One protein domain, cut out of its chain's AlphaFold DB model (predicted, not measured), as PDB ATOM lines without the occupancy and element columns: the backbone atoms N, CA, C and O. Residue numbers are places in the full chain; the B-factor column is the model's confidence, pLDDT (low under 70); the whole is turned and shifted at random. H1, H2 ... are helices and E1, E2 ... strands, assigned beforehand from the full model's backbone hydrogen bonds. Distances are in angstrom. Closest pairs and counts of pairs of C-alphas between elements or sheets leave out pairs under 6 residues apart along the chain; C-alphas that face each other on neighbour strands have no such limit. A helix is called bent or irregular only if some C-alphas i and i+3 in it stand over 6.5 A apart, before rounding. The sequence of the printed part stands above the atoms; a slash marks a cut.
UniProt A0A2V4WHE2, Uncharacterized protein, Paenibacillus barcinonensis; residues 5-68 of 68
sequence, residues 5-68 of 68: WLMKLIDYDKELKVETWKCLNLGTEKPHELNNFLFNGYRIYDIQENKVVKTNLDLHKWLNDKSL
ATOM      1  N   TRP A   5      -3.742  35.658 -13.152       97.44
ATOM      2  CA  TRP A   5      -2.973  34.588 -12.526       97.44
ATOM      3  C   TRP A   5      -2.256  33.746 -13.565       97.44
ATOM      4  O   TRP A   5      -2.804  33.429 -14.623       97.44
ATOM      5  N   LEU A   6      -1.027  33.355 -13.240       97.69
ATOM      6  CA  LEU A   6      -0.285  32.381 -14.019       97.69
ATOM      7  C   LEU A   6      -0.751  30.970 -13.649       97.69
ATOM      8  O   LEU A   6      -0.759  30.580 -12.477       97.69
ATOM      9  N   MET A   7      -1.100  30.190 -14.666       97.94
ATOM     10  CA  MET A   7      -1.444  28.783 -14.529       97.94
ATOM     11  C   MET A   7      -0.499  27.918 -15.356       97.94
ATOM     12  O   MET A   7      -0.058  28.321 -16.431       97.94
ATOM     13  N   LYS A   8      -0.237  26.709 -14.864       96.94
ATOM     14  CA  LYS A   8       0.556  25.680 -15.539       96.94
ATOM     15  C   LYS A   8      -0.297  24.445 -15.795       96.94
ATOM     16  O   LYS A   8      -0.999  23.995 -14.891       96.94
ATOM     17  N   LEU A   9      -0.214  23.893 -16.998       97.25
ATOM     18  CA  LEU A   9      -0.796  22.606 -17.347       97.25
ATOM     19  C   LEU A   9      -0.064  21.519 -16.555       97.25
ATOM     20  O   LEU A   9       1.164  21.408 -16.628       97.25
ATOM     21  N   ILE A  10      -0.803  20.754 -15.759       96.50
ATOM     22  CA  ILE A  10      -0.245  19.668 -14.943       96.50
ATOM     23  C   ILE A  10      -0.628  18.296 -15.472       96.50
ATOM     24  O   ILE A  10       0.142  17.352 -15.276       96.50
ATOM     25  N   ASP A  11      -1.756  18.199 -16.171       95.81
ATOM     26  CA  ASP A  11      -2.259  16.945 -16.704       95.81
ATOM     27  C   ASP A  11      -3.122  17.156 -17.949       95.81
ATOM     28  O   ASP A  11      -3.711  18.227 -18.128       95.81
ATOM     29  N   TYR A  12      -3.178  16.131 -18.793       95.94
ATOM     30  CA  TYR A  12      -4.012  16.094 -19.987       95.94
ATOM     31  C   TYR A  12      -4.572  14.686 -20.191       95.94
ATOM     32  O   TYR A  12      -3.827  13.749 -20.487       95.94
ATOM     33  N   ASP A  13      -5.891  14.565 -20.086       94.62
ATOM     34  CA  ASP A  13      -6.611  13.339 -20.407       94.62
ATOM     35  C   ASP A  13      -6.774  13.236 -21.928       94.62
ATOM     36  O   ASP A  13      -7.452  14.055 -22.555       94.62
ATOM     37  N   LYS A  14      -6.140  12.229 -22.534       91.81
ATOM     38  CA  LYS A  14      -6.177  12.017 -23.988       91.81
ATOM     39  C   LYS A  14      -7.531  11.513 -24.486       91.81
ATOM     40  O   LYS A  14      -7.891  11.835 -25.618       91.81
ATOM     41  N   GLU A  15      -8.249  10.734 -23.682       94.75
ATOM     42  CA  GLU A  15      -9.539  10.150 -24.058       94.75
ATOM     43  C   GLU A  15     -10.631  11.216 -24.013       94.75
ATOM     44  O   GLU A  15     -11.381  11.391 -24.975       94.75
ATOM     45  N   LEU A  16     -10.661  11.990 -22.926       96.06
ATOM     46  CA  LEU A  16     -11.659  13.034 -22.697       96.06
ATOM     47  C   LEU A  16     -11.263  14.391 -23.296       96.06
ATOM     48  O   LEU A  16     -12.097  15.294 -23.365       96.06
ATOM     49  N   LYS A  17     -10.009  14.545 -23.747       94.38
ATOM     50  CA  LYS A  17      -9.413  15.811 -24.218       94.38
ATOM     51  C   LYS A  17      -9.513  16.929 -23.175       94.38
ATOM     52  O   LYS A  17      -9.790  18.081 -23.508       94.38
ATOM     53  N   VAL A  18      -9.307  16.582 -21.905       96.06
ATOM     54  CA  VAL A  18      -9.451  17.500 -20.768       96.06
ATOM     55  C   VAL A  18      -8.085  17.949 -20.270       96.06
ATOM     56  O   VAL A  18      -7.198  17.140 -20.020       96.06
ATOM     57  N   GLU A  19      -7.936  19.256 -20.081       96.56
ATOM     58  CA  GLU A  19      -6.727  19.879 -19.553       96.56
ATOM     59  C   GLU A  19      -6.890  20.231 -18.069       96.56
ATOM     60  O   GLU A  19      -7.794  20.985 -17.694       96.56
ATOM     61  N   THR A  20      -5.961  19.782 -17.226       96.69
ATOM     62  CA  THR A  20      -5.929  20.166 -15.809       96.69
ATOM     63  C   THR A  20      -4.860  21.222 -15.571       96.69
ATOM     64  O   THR A  20      -3.667  20.999 -15.790       96.69
ATOM     65  N   TRP A  21      -5.280  22.376 -15.055       97.19
ATOM     66  CA  TRP A  21      -4.421  23.538 -14.845       97.19
ATOM     67  C   TRP A  21      -4.256  23.855 -13.359       97.19
ATOM     68  O   TRP A  21      -5.233  23.955 -12.621       97.19
ATOM     69  N   LYS A  22      -3.013  24.082 -12.927       96.56
ATOM     70  CA  LYS A  22      -2.674  24.503 -11.564       96.56
ATOM     71  C   LYS A  22      -2.339  25.988 -11.521       96.56
ATOM     72  O   LYS A  22      -1.518  26.464 -12.301       96.56
ATOM     73  N   CYS A  23      -2.922  26.697 -10.561       95.06
ATOM     74  CA  CYS A  23      -2.595  28.089 -10.266       95.06
ATOM     75  C   CYS A  23      -1.267  28.190  -9.489       95.06
ATOM     76  O   CYS A  23      -1.072  27.452  -8.522       95.06
ATOM     77  N   LEU A  24      -0.346  29.069  -9.898       92.38
ATOM     78  CA  LEU A  24       1.031  29.104  -9.370       92.38
ATOM     79  C   LEU A  24       1.292  30.130  -8.254       92.38
ATOM     80  O   LEU A  24       2.446  30.443  -7.983       92.38
ATOM     81  N   ASN A  25       0.259  30.672  -7.603       88.50
ATOM     82  CA  ASN A  25       0.396  31.759  -6.615       88.50
ATOM     83  C   ASN A  25       1.111  33.022  -7.135       88.50
ATOM     84  O   ASN A  25       1.457  33.906  -6.356       88.50
ATOM     85  N   LEU A  26       1.287  33.138  -8.454       93.56
ATOM     86  CA  LEU A  26       1.849  34.303  -9.117       93.56
ATOM     87  C   LEU A  26       0.716  35.049  -9.819       93.56
ATOM     88  O   LEU A  26       0.155  34.558 -10.804       93.56
ATOM     89  N   GLY A  27       0.372  36.222  -9.289       94.75
ATOM     90  CA  GLY A  27      -0.702  37.051  -9.818       94.75
ATOM     91  C   GLY A  27      -0.348  38.533  -9.881       94.75
ATOM     92  O   GLY A  27       0.482  39.036  -9.124       94.75
ATOM     93  N   THR A  28      -1.009  39.246 -10.785       96.44
ATOM     94  CA  THR A  28      -0.794  40.671 -11.065       96.44
ATOM     95  C   THR A  28      -2.110  41.380 -11.416       96.44
ATOM     96  O   THR A  28      -3.128  40.745 -11.685       96.44
ATOM     97  N   GLU A  29      -2.086  42.711 -11.404       97.12
ATOM     98  CA  GLU A  29      -3.159  43.559 -11.928       97.12
ATOM     99  C   GLU A  29      -3.042  43.813 -13.437       97.12
ATOM    100  O   GLU A  29      -4.006  44.262 -14.047       97.12
ATOM    101  N   LYS A  30      -1.889  43.533 -14.066       96.56
ATOM    102  CA  LYS A  30      -1.670  43.757 -15.503       96.56
ATOM    103  C   LYS A  30      -1.160  42.480 -16.169       96.56
ATOM    104  O   LYS A  30      -0.086  42.007 -15.812       96.56
ATOM    105  N   PRO A  31      -1.839  41.939 -17.195       96.00
ATOM    106  CA  PRO A  31      -1.522  40.605 -17.705       96.00
ATOM    107  C   PRO A  31      -0.114  40.532 -18.310       96.00
ATOM    108  O   PRO A  31       0.552  39.507 -18.204       96.00
ATOM    109  N   HIS A  32       0.382  41.625 -18.897       96.44
ATOM    110  CA  HIS A  32       1.698  41.640 -19.534       96.44
ATOM    111  C   HIS A  32       2.867  41.442 -18.562       96.44
ATOM    112  O   HIS A  32       3.924  40.996 -19.000       96.44
ATOM    113  N   GLU A  33       2.691  41.705 -17.263       96.56
ATOM    114  CA  GLU A  33       3.724  41.443 -16.250       96.56
ATOM    115  C   GLU A  33       4.017  39.939 -16.105       96.56
ATOM    116  O   GLU A  33       5.098  39.557 -15.664       96.56
ATOM    117  N   LEU A  34       3.092  39.070 -16.538       96.62
ATOM    118  CA  LEU A  34       3.279  37.618 -16.541       96.62
ATOM    119  C   LEU A  34       3.902  37.074 -17.836       96.62
ATOM    120  O   LEU A  34       4.199  35.882 -17.908       96.62
ATOM    121  N   ASN A  35       4.121  37.908 -18.860       94.94
ATOM    122  CA  ASN A  35       4.592  37.440 -20.171       94.94
ATOM    123  C   ASN A  35       5.940  36.709 -20.105       94.94
ATOM    124  O   ASN A  35       6.137  35.753 -20.849       94.94
ATOM    125  N   ASN A  36       6.833  37.113 -19.197       94.12
ATOM    126  CA  ASN A  36       8.159  36.504 -19.043       94.12
ATOM    127  C   ASN A  36       8.110  35.064 -18.506       94.12
ATOM    128  O   ASN A  36       9.099  34.344 -18.595       94.12
ATOM    129  N   PHE A  37       6.967  34.636 -17.961       93.94
ATOM    130  CA  PHE A  37       6.771  33.298 -17.403       93.94
ATOM    131  C   PHE A  37       5.973  32.370 -18.335       93.94
ATOM    132  O   PHE A  37       5.697  31.226 -17.974       93.94
ATOM    133  N   LEU A  38       5.577  32.843 -19.524       94.06
ATOM    134  CA  LEU A  38       4.801  32.067 -20.495       94.06
ATOM    135  C   LEU A  38       5.691  31.102 -21.297       94.06
ATOM    136  O   LEU A  38       5.960  31.306 -22.480       94.06
ATOM    137  N   PHE A  39       6.120  30.016 -20.665       93.56
ATOM    138  CA  PHE A  39       6.716  28.873 -21.363       93.56
ATOM    139  C   PHE A  39       5.634  27.941 -21.934       93.56
ATOM    140  O   PHE A  39       4.440  28.132 -21.682       93.56
ATOM    141  N   ASN A  40       6.037  26.913 -22.692       96.25
ATOM    142  CA  ASN A  40       5.092  25.892 -23.143       96.25
ATOM    143  C   ASN A  40       4.369  25.254 -21.941       96.25
ATOM    144  O   ASN A  40       4.996  24.937 -20.928       96.25
ATOM    145  N   GLY A  41       3.048  25.095 -22.037       96.12
ATOM    146  CA  GLY A  41       2.216  24.602 -20.936       96.12
ATOM    147  C   GLY A  41       1.880  25.643 -19.866       96.12
ATOM    148  O   GLY A  41       1.435  25.265 -18.785       96.12
ATOM    149  N   TYR A  42       2.070  26.938 -20.133       97.25
ATOM    150  CA  TYR A  42       1.625  28.023 -19.257       97.25
ATOM    151  C   TYR A  42       0.563  28.894 -19.928       97.25
ATOM    152  O   TYR A  42       0.561  29.095 -21.146       97.25
ATOM    153  N   ARG A  43      -0.322  29.457 -19.102       97.81
ATOM    154  CA  ARG A  43      -1.342  30.422 -19.520       97.81
ATOM    155  C   ARG A  43      -1.548  31.519 -18.481       97.81
ATOM    156  O   ARG A  43      -1.321  31.314 -17.291       97.81
ATOM    157  N   ILE A  44      -2.027  32.666 -18.941       98.19
ATOM    158  CA  ILE A  44      -2.524  33.761 -18.110       98.19
ATOM    159  C   ILE A  44      -4.045  33.658 -18.066       98.19
ATOM    160  O   ILE A  44      -4.705  33.644 -19.108       98.19
ATOM    161  N   TYR A  45      -4.590  33.615 -16.858       97.75
ATOM    162  CA  TYR A  45      -6.018  33.522 -16.596       97.75
ATOM    163  C   TYR A  45      -6.529  34.807 -15.949       97.75
ATOM    164  O   TYR A  45      -5.930  35.292 -14.991       97.75
ATOM    165  N   ASP A  46      -7.624  35.355 -16.465       97.44
ATOM    166  CA  ASP A  46      -8.361  36.460 -15.856       97.44
ATOM    167  C   ASP A  46      -9.461  35.881 -14.967       97.44
ATOM    168  O   ASP A  46     -10.416  35.284 -15.466       97.44
ATOM    169  N   ILE A  47      -9.322  36.037 -13.650       95.12
ATOM    170  CA  ILE A  47     -10.290  35.483 -12.694       95.12
ATOM    171  C   ILE A  47     -11.585  36.294 -12.627       95.12
ATOM    172  O   ILE A  47     -12.591  35.762 -12.176       95.12
ATOM    173  N   GLN A  48     -11.563  37.572 -13.020       96.06
ATOM    174  CA  GLN A  48     -12.757  38.419 -12.984       96.06
ATOM    175  C   GLN A  48     -13.667  38.097 -14.166       96.06
ATOM    176  O   GLN A  48     -14.871  37.948 -14.001       96.06
ATOM    177  N   GLU A  49     -13.069  37.936 -15.344       97.50
ATOM    178  CA  GLU A  49     -13.780  37.617 -16.590       97.50
ATOM    179  C   GLU A  49     -13.918  36.108 -16.832       97.50
ATOM    180  O   GLU A  49     -14.501  35.692 -17.830       97.50
ATOM    181  N   ASN A  50     -13.328  35.286 -15.959       95.88
ATOM    182  CA  ASN A  50     -13.307  33.829 -16.052       95.88
ATOM    183  C   ASN A  50     -12.839  33.308 -17.427       95.88
ATOM    184  O   ASN A  50     -13.490  32.462 -18.043       95.88
ATOM    185  N   LYS A  51     -11.716  33.834 -17.938       97.19
ATOM    186  CA  LYS A  51     -11.204  33.487 -19.276       97.19
ATOM    187  C   LYS A  51      -9.686  33.414 -19.353       97.19
ATOM    188  O   LYS A  51      -8.961  34.067 -18.603       97.19
ATOM    189  N   VAL A  52      -9.196  32.668 -20.339       97.38
ATOM    190  CA  VAL A  52      -7.778  32.667 -20.711       97.38
ATOM    191  C   VAL A  52      -7.477  33.926 -21.522       97.38
ATOM    192  O   VAL A  52      -8.105  34.177 -22.545       97.38
ATOM    193  N   VAL A  53      -6.506  34.717 -21.069       97.25
ATOM    194  CA  VAL A  53      -6.051  35.934 -21.767       97.25
ATOM    195  C   VAL A  53      -4.989  35.594 -22.804       97.25
ATOM    196  O   VAL A  53      -4.953  36.177 -23.883       97.25
ATOM    197  N   LYS A  54      -4.093  34.666 -22.458       97.38
ATOM    198  CA  LYS A  54      -2.985  34.232 -23.308       97.38
ATOM    199  C   LYS A  54      -2.521  32.846 -22.885       97.38
ATOM    200  O   LYS A  54      -2.482  32.556 -21.692       97.38
ATOM    201  N   THR A  55      -2.136  32.014 -23.841       96.69
ATOM    202  CA  THR A  55      -1.554  30.690 -23.605       96.69
ATOM    203  C   THR A  55      -0.400  30.467 -24.573       96.69
ATOM    204  O   THR A  55      -0.473  30.919 -25.713       96.69
ATOM    205  N   ASN A  56       0.649  29.789 -24.112       95.50
ATOM    206  CA  ASN A  56       1.754  29.321 -24.953       95.50
ATOM    207  C   ASN A  56       1.740  27.787 -25.079       95.50
ATOM    208  O   ASN A  56       2.782  27.172 -25.277       95.50
ATOM    209  N   LEU A  57       0.570  27.157 -24.920       96.12
ATOM    210  CA  LEU A  57       0.423  25.709 -25.033       96.12
ATOM    211  C   LEU A  57       0.533  25.238 -26.489       96.12
ATOM    212  O   LEU A  57      -0.377  25.434 -27.290       96.12
ATOM    213  N   ASP A  58       1.618  24.532 -26.780       96.44
ATOM    214  CA  ASP A  58       1.710  23.534 -27.839       96.44
ATOM    215  C   ASP A  58       1.544  22.159 -27.182       96.44
ATOM    216  O   ASP A  58       2.464  21.636 -26.541       96.44
ATOM    217  N   LEU A  59       0.336  21.600 -27.299       94.56
ATOM    218  CA  LEU A  59      -0.035  20.348 -26.643       94.56
ATOM    219  C   LEU A  59       0.795  19.163 -27.149       94.56
ATOM    220  O   LEU A  59       1.182  18.311 -26.354       94.56
ATOM    221  N   HIS A  60       1.104  19.115 -28.445       94.31
ATOM    222  CA  HIS A  60       1.909  18.037 -29.011       94.31
ATOM    223  C   HIS A  60       3.328  18.073 -28.438       94.31
ATOM    224  O   HIS A  60       3.831  17.062 -27.949       94.31
ATOM    225  N   LYS A  61       3.944  19.261 -28.408       94.94
ATOM    226  CA  LYS A  61       5.256  19.445 -27.787       94.94
ATOM    227  C   LYS A  61       5.232  19.124 -26.292       94.94
ATOM    228  O   LYS A  61       6.117  18.433 -25.808       94.94
ATOM    229  N   TRP A  62       4.206  19.578 -25.571       95.12
ATOM    230  CA  TRP A  62       4.092  19.347 -24.129       95.12
ATOM    231  C   TRP A  62       3.974  17.858 -23.785       95.12
ATOM    232  O   TRP A  62       4.601  17.392 -22.837       95.12
ATOM    233  N   LEU A  63       3.202  17.101 -24.571       92.75
ATOM    234  CA  LEU A  63       3.064  15.656 -24.399       92.75
ATOM    235  C   LEU A  63       4.378  14.915 -24.664       92.75
ATOM    236  O   LEU A  63       4.694  13.987 -23.923       92.75
ATOM    237  N   ASN A  64       5.148  15.344 -25.667       92.50
ATOM    238  CA  ASN A  64       6.458  14.762 -25.965       92.50
ATOM    239  C   ASN A  64       7.474  15.052 -24.849       92.50
ATOM    240  O   ASN A  64       8.165  14.138 -24.402       92.50
ATOM    241  N   ASP A  65       7.513  16.288 -24.342       88.19
ATOM    242  CA  ASP A  65       8.408  16.687 -23.247       88.19
ATOM    243  C   ASP A  65       8.116  15.913 -21.944       88.19
ATOM    244  O   ASP A  65       9.027  15.673 -21.157       88.19
ATOM    245  N   LYS A  66       6.857  15.513 -21.704       77.50
ATOM    246  CA  LYS A  66       6.441  14.729 -20.523       77.50
ATOM    247  C   LYS A  66       6.661  13.218 -20.645       77.50
ATOM    248  O   LYS A  66       6.531  12.522 -19.642       77.50
ATOM    249  N   SER A  67       6.882  12.708 -21.855       65.00
ATOM    250  CA  SER A  67       7.118  11.277 -22.103       65.00
ATOM    251  C   SER A  67       8.579  10.841 -21.924       65.00
ATOM    252  O   SER A  67       8.871   9.655 -22.067       65.00
ATOM    253  N   LEU A  68       9.465  11.792 -21.609       48.91
ATOM    254  CA  LEU A  68      10.860  11.602 -21.196       48.91
ATOM    255  C   LEU A  68      10.973  11.625 -19.666       48.91
ATOM    256  O   LEU A  68      11.816  10.863 -19.146       48.91
TER     257      LEU A  68
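What this domain is: This is residues 5 to 68 of the 68 residues of an uncharacterized protein of Paenibacillus barcinonensis (UniProt A0A2V4WHE2). What shape do these atoms make? A strongly twisted sheet of four strands, made of the long hairpin of E1 and E2 with the short hairpin of E3 and E4 beside the first part of E1, has the small helix H1 over one face; H2, toward the other end of the long axis, only grazes the sheet near E1. What is it built of? The printed part has 64 residues with two named helices and four named strands, in the order E1, E2, H1, E3, E4, H2; the class is mixed, helices and strands. The sheet's order is E2, E1, E3, E4, all antiparallel. How large is it? It is compact, with a radius of gyration of the C-alphas of 12.1 A, and only just elongated, with spans of 35 by 23 by 17 A.

How they stand to each other: How does the sheet begin? E1, residues 5 to 13, and E2, residues 18 to 28, form an antiparallel hairpin with directions 164 degrees apart; N 8 and O 22 are 2.9 A apart and N 22 and O 8 are 2.8 A apart, both within hydrogen-bond range. E1 bends by 53 degrees at residue 10, and E2 bends by 77 degrees at residue 25. Where does the first helix sit? H1, residues 31 to 37, is on the sheet at a height over the sheet of 7.8 A, over E1 and, only just, with 3 of its C-alphas, over E3, residues 42 to 46; its line runs slantwise to the strands, at 42 degrees to E1 on the local plane. The closest C-alphas of H1 and E1 are those of Leu 6 and Leu 34, 6.8 A apart. E2, H1 and E3 form a split strand-helix-strand unit, two strands running the same way with a helix between them in the chain and E1 between them in the sheet, and its crossover is right-handed. How do the later strands join? E3 is the antiparallel neighbour of E1 at 123 degrees, with N 7 and O 43 within hydrogen-bond range at 2.9 A. It forms a hairpin with E4, residues 51 to 55, at 152 degrees, where N 44 and O 54 are 2.8 A apart, within hydrogen-bond range; E2 and E4 are the edge strands and are apart. And the helix after them? H2, residues 59 to 66, only grazes the sheet and is near E1, with 7 pairs of C-alphas within 10 A; H1 and H2 are apart. Every O i to N i+4 pair in H2 is within hydrogen-bond range, but 0 of 3 in H1, where 3 of 4 O i to N i+3 pairs are.

Where its parts are: Where do the strands run? E1 begins at C-alpha 5 (-2.973, 34.588, -12.526) and is 23.0 A long, E2 is 26.6 A, E3 13.5 A and E4 10.9 A. And the helices? H1 is 11.1 A long and irregular, with C-alphas 33 and 36 being 7.2 A apart. H2 is 10.5 A long and ends at C-alpha 66 (6.441, 14.729, -20.523).

The domain as a whole: How far does it reach? The two C-alphas farthest apart, those of Gln 48 and Leu 68, are 36.7 A apart. Is there a cut or a long link? The printed part has no cut, and its five links between named elements are tight. Where is confidence low? The mean pLDDT of the printed part is 94.1, and residues 67 to 68 are under 70; Leu 68 is the chain's last residue.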